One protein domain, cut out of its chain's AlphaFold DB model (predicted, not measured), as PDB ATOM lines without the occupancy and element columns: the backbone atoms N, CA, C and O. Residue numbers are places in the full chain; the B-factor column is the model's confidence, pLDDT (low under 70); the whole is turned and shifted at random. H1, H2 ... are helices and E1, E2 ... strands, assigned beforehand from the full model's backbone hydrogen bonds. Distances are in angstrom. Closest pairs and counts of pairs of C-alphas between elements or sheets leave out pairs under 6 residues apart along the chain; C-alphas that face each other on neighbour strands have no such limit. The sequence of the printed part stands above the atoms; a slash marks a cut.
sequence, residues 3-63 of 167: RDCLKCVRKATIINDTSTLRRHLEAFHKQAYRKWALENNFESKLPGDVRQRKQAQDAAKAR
ATOM      1  N   ARG A   3      37.052 -29.507  -6.480       87.56
ATOM      2  CA  ARG A   3      38.277 -29.618  -5.687       87.56
ATOM      3  C   ARG A   3      38.294 -28.558  -4.596       87.56
ATOM      4  O   ARG A   3      38.014 -27.393  -4.870       87.56
ATOM      5  N   ASP A   4      38.730 -28.942  -3.405       90.50
ATOM      6  CA  ASP A   4      38.903 -28.006  -2.299       90.50
ATOM      7  C   ASP A   4      40.257 -27.293  -2.346       90.50
ATOM      8  O   ASP A   4      41.305 -27.893  -2.617       90.50
ATOM      9  N   CYS A   5      40.248 -25.997  -2.036       89.38
ATOM     10  CA  CYS A   5      41.474 -25.244  -1.818       89.38
ATOM     11  C   CYS A   5      42.043 -25.514  -0.422       89.38
ATOM     12  O   CYS A   5      41.434 -25.173   0.590       89.38
ATOM     13  N   LEU A   6      43.264 -26.053  -0.377       88.19
ATOM     14  CA  LEU A   6      43.990 -26.345   0.866       88.19
ATOM     15  C   LEU A   6      44.677 -25.118   1.487       88.19
ATOM     16  O   LEU A   6      45.237 -25.214   2.572       88.19
ATOM     17  N   LYS A   7      44.699 -23.983   0.781       86.00
ATOM     18  CA  LYS A   7      45.336 -22.737   1.240       86.00
ATOM     19  C   LYS A   7      44.339 -21.755   1.856       86.00
ATOM     20  O   LYS A   7      44.755 -20.818   2.532       86.00
ATOM     21  N   CYS A   8      43.042 -21.953   1.631       89.94
ATOM     22  CA  CYS A   8      42.004 -21.158   2.271       89.94
ATOM     23  C   CYS A   8      41.761 -21.637   3.703       89.94
ATOM     24  O   CYS A   8      41.697 -22.837   3.955       89.94
ATOM     25  N   VAL A   9      41.543 -20.688   4.618       79.81
ATOM     26  CA  VAL A   9      41.197 -20.971   6.024       79.81
ATOM     27  C   VAL A   9      39.899 -21.778   6.119       79.81
ATOM     28  O   VAL A   9      39.800 -22.722   6.895       79.81
ATOM     29  N   ARG A  10      38.911 -21.450   5.279       81.06
ATOM     30  CA  ARG A  10      37.741 -22.298   5.025       81.06
ATOM     31  C   ARG A  10      37.949 -22.987   3.687       81.06
ATOM     32  O   ARG A  10      38.144 -22.289   2.695       81.06
ATOM     33  N   LYS A  11      37.919 -24.322   3.655       80.31
ATOM     34  CA  LYS A  11      38.091 -25.114   2.427       80.31
ATOM     35  C   LYS A  11      37.041 -24.701   1.396       80.31
ATOM     36  O   LYS A  11      35.893 -25.123   1.460       80.31
ATOM     37  N   ALA A  12      37.431 -23.826   0.478       83.56
ATOM     38  CA  ALA A  12      36.566 -23.400  -0.604       83.56
ATOM     39  C   ALA A  12      36.501 -24.531  -1.631       83.56
ATOM     40  O   ALA A  12      37.537 -24.896  -2.196       83.56
ATOM     41  N   THR A  13      35.307 -25.068  -1.874       88.19
ATOM     42  CA  THR A  13      35.062 -26.044  -2.938       88.19
ATOM     43  C   THR A  13      34.947 -25.313  -4.270       88.19
ATOM     44  O   THR A  13      34.076 -24.468  -4.469       88.19
ATOM     45  N   ILE A  14      35.862 -25.609  -5.188       91.12
ATOM     46  CA  ILE A  14      36.023 -24.903  -6.459       91.12
ATOM     47  C   ILE A  14      35.856 -25.902  -7.600       91.12
ATOM     48  O   ILE A  14      36.262 -27.059  -7.509       91.12
ATOM     49  N   ILE A  15      35.275 -25.463  -8.712       91.94
ATOM     50  CA  ILE A  15      35.222 -26.269  -9.934       91.94
ATOM     51  C   ILE A  15      36.657 -26.536 -10.402       91.94
ATOM     52  O   ILE A  15      37.455 -25.605 -10.526       91.94
ATOM     53  N   ASN A  16      36.979 -27.796 -10.695       88.88
ATOM     54  CA  ASN A  16      38.298 -28.216 -11.172       88.88
ATOM     55  C   ASN A  16      38.514 -27.850 -12.655       88.88
ATOM     56  O   ASN A  16      38.801 -28.703 -13.490       88.88
ATOM     57  N   ASP A  17      38.330 -26.572 -12.978       90.94
ATOM     58  CA  ASP A  17      38.638 -25.969 -14.266       90.94
ATOM     59  C   ASP A  17      39.766 -24.946 -14.095       90.94
ATOM     60  O   ASP A  17      39.780 -24.149 -13.153       90.94
ATOM     61  N   THR A  18      40.724 -24.946 -15.021       89.25
ATOM     62  CA  THR A  18      41.938 -24.126 -14.893       89.25
ATOM     63  C   THR A  18      41.658 -22.624 -14.849       89.25
ATOM     64  O   THR A  18      42.416 -21.887 -14.215       89.25
ATOM     65  N   SER A  19      40.589 -22.144 -15.489       90.62
ATOM     66  CA  SER A  19      40.213 -20.728 -15.451       90.62
ATOM     67  C   SER A  19      39.619 -20.349 -14.092       90.62
ATOM     68  O   SER A  19      40.006 -19.329 -13.514       90.62
ATOM     69  N   THR A  20      38.778 -21.220 -13.531       91.94
ATOM     70  CA  THR A  20      38.175 -21.064 -12.201       91.94
ATOM     71  C   THR A  20      39.237 -21.102 -11.106       91.94
ATOM     72  O   THR A  20      39.268 -20.221 -10.245       91.94
ATOM     73  N   LEU A  21      40.173 -22.054 -11.179       92.06
ATOM     74  CA  LEU A  21      41.283 -22.160 -10.229       92.06
ATOM     75  C   LEU A  21      42.171 -20.908 -10.252       92.06
ATOM     76  O   LEU A  21      42.525 -20.381  -9.199       92.06
ATOM     77  N   ARG A  22      42.499 -20.379 -11.439       93.44
ATOM     78  CA  ARG A  22      43.311 -19.157 -11.566       93.44
ATOM     79  C   ARG A  22      42.590 -17.911 -11.048       93.44
ATOM     80  O   ARG A  22      43.237 -17.080 -10.420       93.44
ATOM     81  N   ARG A  23      41.274 -17.784 -11.259       93.38
ATOM     82  CA  ARG A  23      40.467 -16.702 -10.657       93.38
ATOM     83  C   ARG A  23      40.442 -16.789  -9.135       93.38
ATOM     84  O   ARG A  23      40.617 -15.773  -8.474       93.38
ATOM     85  N   HIS A  24      40.263 -17.987  -8.582       93.50
ATOM     86  CA  HIS A  24      40.299 -18.187  -7.136       93.50
ATOM     87  C   HIS A  24      41.665 -17.800  -6.548       93.50
ATOM     88  O   HIS A  24      41.732 -17.046  -5.578       93.50
ATOM     89  N   LEU A  25      42.759 -18.255  -7.171       93.38
ATOM     90  CA  LEU A  25      44.114 -17.882  -6.763       93.38
ATOM     91  C   LEU A  25      44.341 -16.368  -6.848       93.38
ATOM     92  O   LEU A  25      44.967 -15.805  -5.956       93.38
ATOM     93  N   GLU A  26      43.813 -15.697  -7.873       94.12
ATOM     94  CA  GLU A  26      43.894 -14.238  -7.991       94.12
ATOM     95  C   GLU A  26      43.121 -13.506  -6.888       94.12
ATOM     96  O   GLU A  26      43.597 -12.483  -6.402       94.12
ATOM     97  N   ALA A  27      41.954 -14.011  -6.486       92.12
ATOM     98  CA  ALA A  27      41.126 -13.373  -5.469       92.12
ATOM     99  C   ALA A  27      41.691 -13.549  -4.050       92.12
ATOM    100  O   ALA A  27      41.749 -12.587  -3.292       92.12
ATOM    101  N   PHE A  28      42.135 -14.760  -3.697       92.44
ATOM    102  CA  PHE A  28      42.440 -15.111  -2.303       92.44
ATOM    103  C   PHE A  28      43.924 -15.374  -2.022       92.44
ATOM    104  O   PHE A  28      44.366 -15.270  -0.879       92.44
ATOM    105  N   HIS A  29      44.723 -15.708  -3.041       93.44
ATOM    106  CA  HIS A  29      46.106 -16.178  -2.870       93.44
ATOM    107  C   HIS A  29      47.106 -15.490  -3.809       93.44
ATOM    108  O   HIS A  29      48.157 -16.041  -4.142       93.44
ATOM    109  N   LYS A  30      46.797 -14.257  -4.224       93.38
ATOM    110  CA  LYS A  30      47.539 -13.517  -5.254       93.38
ATOM    111  C   LYS A  30      49.024 -13.363  -4.946       93.38
ATOM    112  O   LYS A  30      49.864 -13.612  -5.807       93.38
ATOM    113  N   GLN A  31      49.346 -12.935  -3.726       92.94
ATOM    114  CA  GLN A  31      50.724 -12.655  -3.317       92.94
ATOM    115  C   GLN A  31      51.556 -13.939  -3.253       92.94
ATOM    116  O   GLN A  31      52.635 -14.000  -3.838       92.94
ATOM    117  N   ALA A  32      51.011 -14.987  -2.628       93.50
ATOM    118  CA  ALA A  32      51.657 -16.293  -2.542       93.50
ATOM    119  C   ALA A  32      51.917 -16.891  -3.933       93.50
ATOM    120  O   ALA A  32      53.012 -17.378  -4.199       93.50
ATOM    121  N   TYR A  33      50.941 -16.797  -4.846       94.50
ATOM    122  CA  TYR A  33      51.101 -17.280  -6.216       94.50
ATOM    123  C   TYR A  33      52.177 -16.509  -6.985       94.50
ATOM    124  O   TYR A  33      52.992 -17.122  -7.666       94.50
ATOM    125  N   ARG A  34      52.211 -15.174  -6.877       94.44
ATOM    126  CA  ARG A  34      53.234 -14.357  -7.550       94.44
ATOM    127  C   ARG A  34      54.638 -14.632  -7.016       94.44
ATOM    128  O   ARG A  34      55.561 -14.724  -7.817       94.44
ATOM    129  N   LYS A  35      54.789 -14.805  -5.697       95.00
ATOM    130  CA  LYS A  35      56.065 -15.182  -5.074       95.00
ATOM    131  C   LYS A  35      56.547 -16.538  -5.594       95.00
ATOM    132  O   LYS A  35      57.656 -16.627  -6.106       95.00
ATOM    133  N   TRP A  36      55.672 -17.544  -5.571       95.31
ATOM    134  CA  TRP A  36      55.967 -18.861  -6.140       95.31
ATOM    135  C   TRP A  36      56.336 -18.772  -7.625       95.31
ATOM    136  O   TRP A  36      57.311 -19.378  -8.057       95.31
ATOM    137  N   ALA A  37      55.592 -17.987  -8.410       94.62
ATOM    138  CA  ALA A  37      55.857 -17.824  -9.833       94.62
ATOM    139  C   ALA A  37      57.247 -17.214 -10.082       94.62
ATOM    140  O   ALA A  37      57.968 -17.697 -10.948       94.62
ATOM    141  N   LEU A  38      57.654 -16.219  -9.289       94.50
ATOM    142  CA  LEU A  38      58.985 -15.617  -9.372       94.50
ATOM    143  C   LEU A  38      60.094 -16.618  -9.014       94.50
ATOM    144  O   LEU A  38      61.026 -16.796  -9.791       94.50
ATOM    145  N   GLU A  39      59.966 -17.309  -7.878       95.75
ATOM    146  CA  GLU A  39      60.952 -18.292  -7.398       95.75
ATOM    147  C   GLU A  39      61.142 -19.464  -8.373       95.75
ATOM    148  O   GLU A  39      62.224 -20.034  -8.465       95.75
ATOM    149  N   ASN A  40      60.100 -19.806  -9.135       95.06
ATOM    150  CA  ASN A  40      60.117 -20.913 -10.091       95.06
ATOM    151  C   ASN A  40      60.384 -20.463 -11.539       95.06
ATOM    152  O   ASN A  40      60.194 -21.256 -12.460       95.06
ATOM    153  N   ASN A  41      60.792 -19.205 -11.768       92.06
ATOM    154  CA  ASN A  41      60.969 -18.626 -13.110       92.06
ATOM    155  C   ASN A  41      59.738 -18.824 -14.021       92.06
ATOM    156  O   ASN A  41      59.842 -19.023 -15.234       92.06
ATOM    157  N   PHE A  42      58.548 -18.796 -13.427       92.38
ATOM    158  CA  PHE A  42      57.287 -19.068 -14.093       92.38
ATOM    159  C   PHE A  42      56.533 -17.772 -14.402       92.38
ATOM    160  O   PHE A  42      56.305 -16.919 -13.545       92.38
ATOM    161  N   GLU A  43      56.068 -17.630 -15.644       92.62
ATOM    162  CA  GLU A  43      55.269 -16.475 -16.050       92.62
ATOM    163  C   GLU A  43      53.874 -16.530 -15.402       92.62
ATOM    164  O   GLU A  43      53.061 -17.397 -15.735       92.62
ATOM    165  N   SER A  44      53.554 -15.568 -14.529       93.06
ATOM    166  CA  SER A  44      52.241 -15.508 -13.875       93.06
ATOM    167  C   SER A  44      51.090 -15.535 -14.890       93.06
ATOM    168  O   SER A  44      50.981 -14.688 -15.792       93.06
ATOM    169  N   LYS A  45      50.196 -16.517 -14.716       92.88
ATOM    170  CA  LYS A  45      48.979 -16.702 -15.520       92.88
ATOM    171  C   LYS A  45      47.712 -16.235 -14.795       92.88
ATOM    172  O   LYS A  45      46.615 -16.614 -15.208       92.88
ATOM    173  N   LEU A  46      47.831 -15.433 -13.733       94.94
ATOM    174  CA  LEU A  46      46.652 -14.826 -13.109       94.94
ATOM    175  C   LEU A  46      45.944 -13.903 -14.118       94.94
ATOM    176  O   LEU A  46      46.629 -13.173 -14.842       94.94
ATOM    177  N   PRO A  47      44.601 -13.907 -14.185       92.31
ATOM    178  CA  PRO A  47      43.862 -13.113 -15.165       92.31
ATOM    179  C   PRO A  47      44.225 -11.620 -15.161       92.31
ATOM    180  O   PRO A  47      44.369 -11.031 -16.230       92.31
ATOM    181  N   GLY A  48      44.423 -11.000 -13.995       92.56
ATOM    182  CA  GLY A  48      44.895  -9.616 -13.875       92.56
ATOM    183  C   GLY A  48      46.286  -9.388 -14.450       92.56
ATOM    184  O   GLY A  48      46.474  -8.426 -15.186       92.56
ATOM    185  N   ASP A  49      47.230 -10.295 -14.207       91.81
ATOM    186  CA  ASP A  49      48.603 -10.170 -14.712       91.81
ATOM    187  C   ASP A  49      48.634 -10.331 -16.240       91.81
ATOM    188  O   ASP A  49      49.345  -9.610 -16.936       91.81
ATOM    189  N   VAL A  50      47.812 -11.235 -16.782       92.31
ATOM    190  CA  VAL A  50      47.632 -11.398 -18.234       92.31
ATOM    191  C   VAL A  50      46.996 -10.147 -18.853       92.31
ATOM    192  O   VAL A  50      47.445  -9.699 -19.908       92.31
ATOM    193  N   ARG A  51      45.977  -9.561 -18.207       93.06
ATOM    194  CA  ARG A  51      45.341  -8.313 -18.665       93.06
ATOM    195  C   ARG A  51      46.318  -7.142 -18.663       93.06
ATOM    196  O   ARG A  51      46.393  -6.445 -19.666       93.06
ATOM    197  N   GLN A  52      47.095  -6.971 -17.595       91.38
ATOM    198  CA  GLN A  52      48.103  -5.912 -17.502       91.38
ATOM    199  C   GLN A  52      49.156  -6.034 -18.605       91.38
ATOM    200  O   GLN A  52      49.492  -5.037 -19.235       91.38
ATOM    201  N   ARG A  53      49.630  -7.251 -18.905       93.31
ATOM    202  CA  ARG A  53      50.573  -7.463 -20.015       93.31
ATOM    203  C   ARG A  53      49.971  -7.103 -21.367       93.31
ATOM    204  O   ARG A  53      50.640  -6.447 -22.157       93.31
ATOM    205  N   LYS A  54      48.720  -7.494 -21.624       91.38
ATOM    206  CA  LYS A  54      48.013  -7.108 -22.855       91.38
ATOM    207  C   LYS A  54      47.867  -5.589 -22.958       91.38
ATOM    208  O   LYS A  54      48.276  -5.020 -23.956       91.38
ATOM    209  N   GLN A  55      47.412  -4.930 -21.895       91.44
ATOM    210  CA  GLN A  55      47.272  -3.471 -21.857       91.44
ATOM    211  C   GLN A  55      48.607  -2.744 -22.044       91.44
ATOM    212  O   GLN A  55      48.660  -1.761 -22.769       91.44
ATOM    213  N   ALA A  56      49.693  -3.229 -21.439       87.44
ATOM    214  CA  ALA A  56      51.025  -2.661 -21.636       87.44
ATOM    215  C   ALA A  56      51.511  -2.831 -23.085       87.44
ATOM    216  O   ALA A  56      52.098  -1.907 -23.644       87.44
ATOM    217  N   GLN A  57      51.233  -3.980 -23.711       86.19
ATOM    218  CA  GLN A  57      51.524  -4.208 -25.129       86.19
ATOM    219  C   GLN A  57      50.695  -3.295 -26.035       86.19
ATOM    220  O   GLN A  57      51.239  -2.708 -26.965       86.19
ATOM    221  N   ASP A  58      49.404  -3.143 -25.756       83.75
ATOM    222  CA  ASP A  58      48.508  -2.294 -26.542       83.75
ATOM    223  C   ASP A  58      48.855  -0.807 -26.367       83.75
ATOM    224  O   ASP A  58      48.895  -0.068 -27.346       83.75
ATOM    225  N   ALA A  59      49.222  -0.370 -25.157       81.12
ATOM    226  CA  ALA A  59      49.710   0.983 -24.895       81.12
ATOM    227  C   ALA A  59      51.068   1.255 -25.563       81.12
ATOM    228  O   ALA A  59      51.283   2.347 -26.086       81.12
ATOM    229  N   ALA A  60      51.980   0.278 -25.587       78.56
ATOM    230  CA  ALA A  60      53.240   0.394 -26.319       78.56
ATOM    231  C   ALA A  60      52.998   0.533 -27.831       78.56
ATOM    232  O   ALA A  60      53.595   1.400 -28.464       78.56
ATOM    233  N   LYS A  61      52.066  -0.249 -28.393       75.50
ATOM    234  CA  LYS A  61      51.642  -0.125 -29.796       75.50
ATOM    235  C   LYS A  61      50.977   1.222 -30.085       75.50
ATOM    236  O   LYS A  61      51.288   1.844 -31.091       75.50
ATOM    237  N   ALA A  62      50.107   1.704 -29.198       73.44
ATOM    238  CA  ALA A  62      49.440   2.995 -29.357       73.44
ATOM    239  C   ALA A  62      50.429   4.173 -29.296       73.44
ATOM    240  O   ALA A  62      50.326   5.102 -30.088       73.44
ATOM    241  N   ARG A  63      51.435   4.113 -28.410       67.19
ATOM    242  CA  ARG A  63      52.527   5.103 -28.360       67.19
ATOM    243  C   ARG A  63      53.373   5.101 -29.632       67.19
ATOM    244  O   ARG A  63      53.787   6.164 -30.074       67.19
TER     245      ARG A  63
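What this domain is: This is residues 3 to 63 of the 167 residues of an uncharacterized protein of Trametes coccinea BRFM310 (UniProt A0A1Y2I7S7). Starting from the first printed residue, you see a small head with one long helical arm: residues 3 to 15 fold back on themselves as a loop ending in the short strand E1, the helices H1 and H2 follow and make a corner, and residues 40 to 46 lead back to H1, where H3 begins and runs out of the head. Residues 50 to 63 of H3 stick out free, and this arm makes the length of the whole. You find 61 residues printed, with one named strand and three named helices in the order E1, H1, H2, H3, and the class is mostly helix. The whole is loose, with a radius of gyration of the C-alphas of 13.9 A, and it spans 46 by 24 by 16 A.

How they stand to each other: Look first at residues 3 to 4, which pair antiparallel with residues 13 to 14 of E1, residues 13 to 15; E1 pairs with no named strand. Next comes H1, residues 18 to 28, and the closest C-alphas of E1 and H1 are those of Ile 14 and Leu 21, 7.0 A apart. H2, residues 30 to 39, is close to H1 but not clearly touching it, with the C-alphas of Leu 25 and Tyr 33 the closest at 7.0 A. These two run opposite ways at a steep tilt of 69.6 degrees, only just short of about perpendicular. At H3, residues 47 to 63, you find that residues 47 to 48 alone touch H1, the closest C-alphas being those of Arg 23 and Pro 47, 6.7 A apart. The lines of H1 and H3 are about perpendicular, at 87 degrees. H2 and H3 are apart, and E1 is apart from both. In H1, H2 and H3 every O i to N i+4 pair is within hydrogen-bond range.

Where its parts are: Find C-alpha 13 at (35.062, -26.044, -2.938), where E1 begins; it runs 7.0 A to C-alpha 15. H1 begins at C-alpha 18 at (41.938, -24.126, -14.893) and runs 15.5 A to C-alpha 28. H2 measures 14.4 A from C-alpha 30 to C-alpha 39. H3 runs 24.1 A from C-alpha 47 to C-alpha 63 at (52.527, 5.103, -28.360).

The domain as a whole: The two C-alphas farthest apart are those of Arg 10 and Arg 63, at 45.7 A. Without residues 50 to 63, the body of 47 residues spans 28 by 20 by 15 A. The printed part has no cut. The links from E1 to H1 and from H1 to H2 are tight, and the link from H2 to H3, with 7 residues, is short. The mean pLDDT of the printed part is 89.8, and residue 63 is under 70.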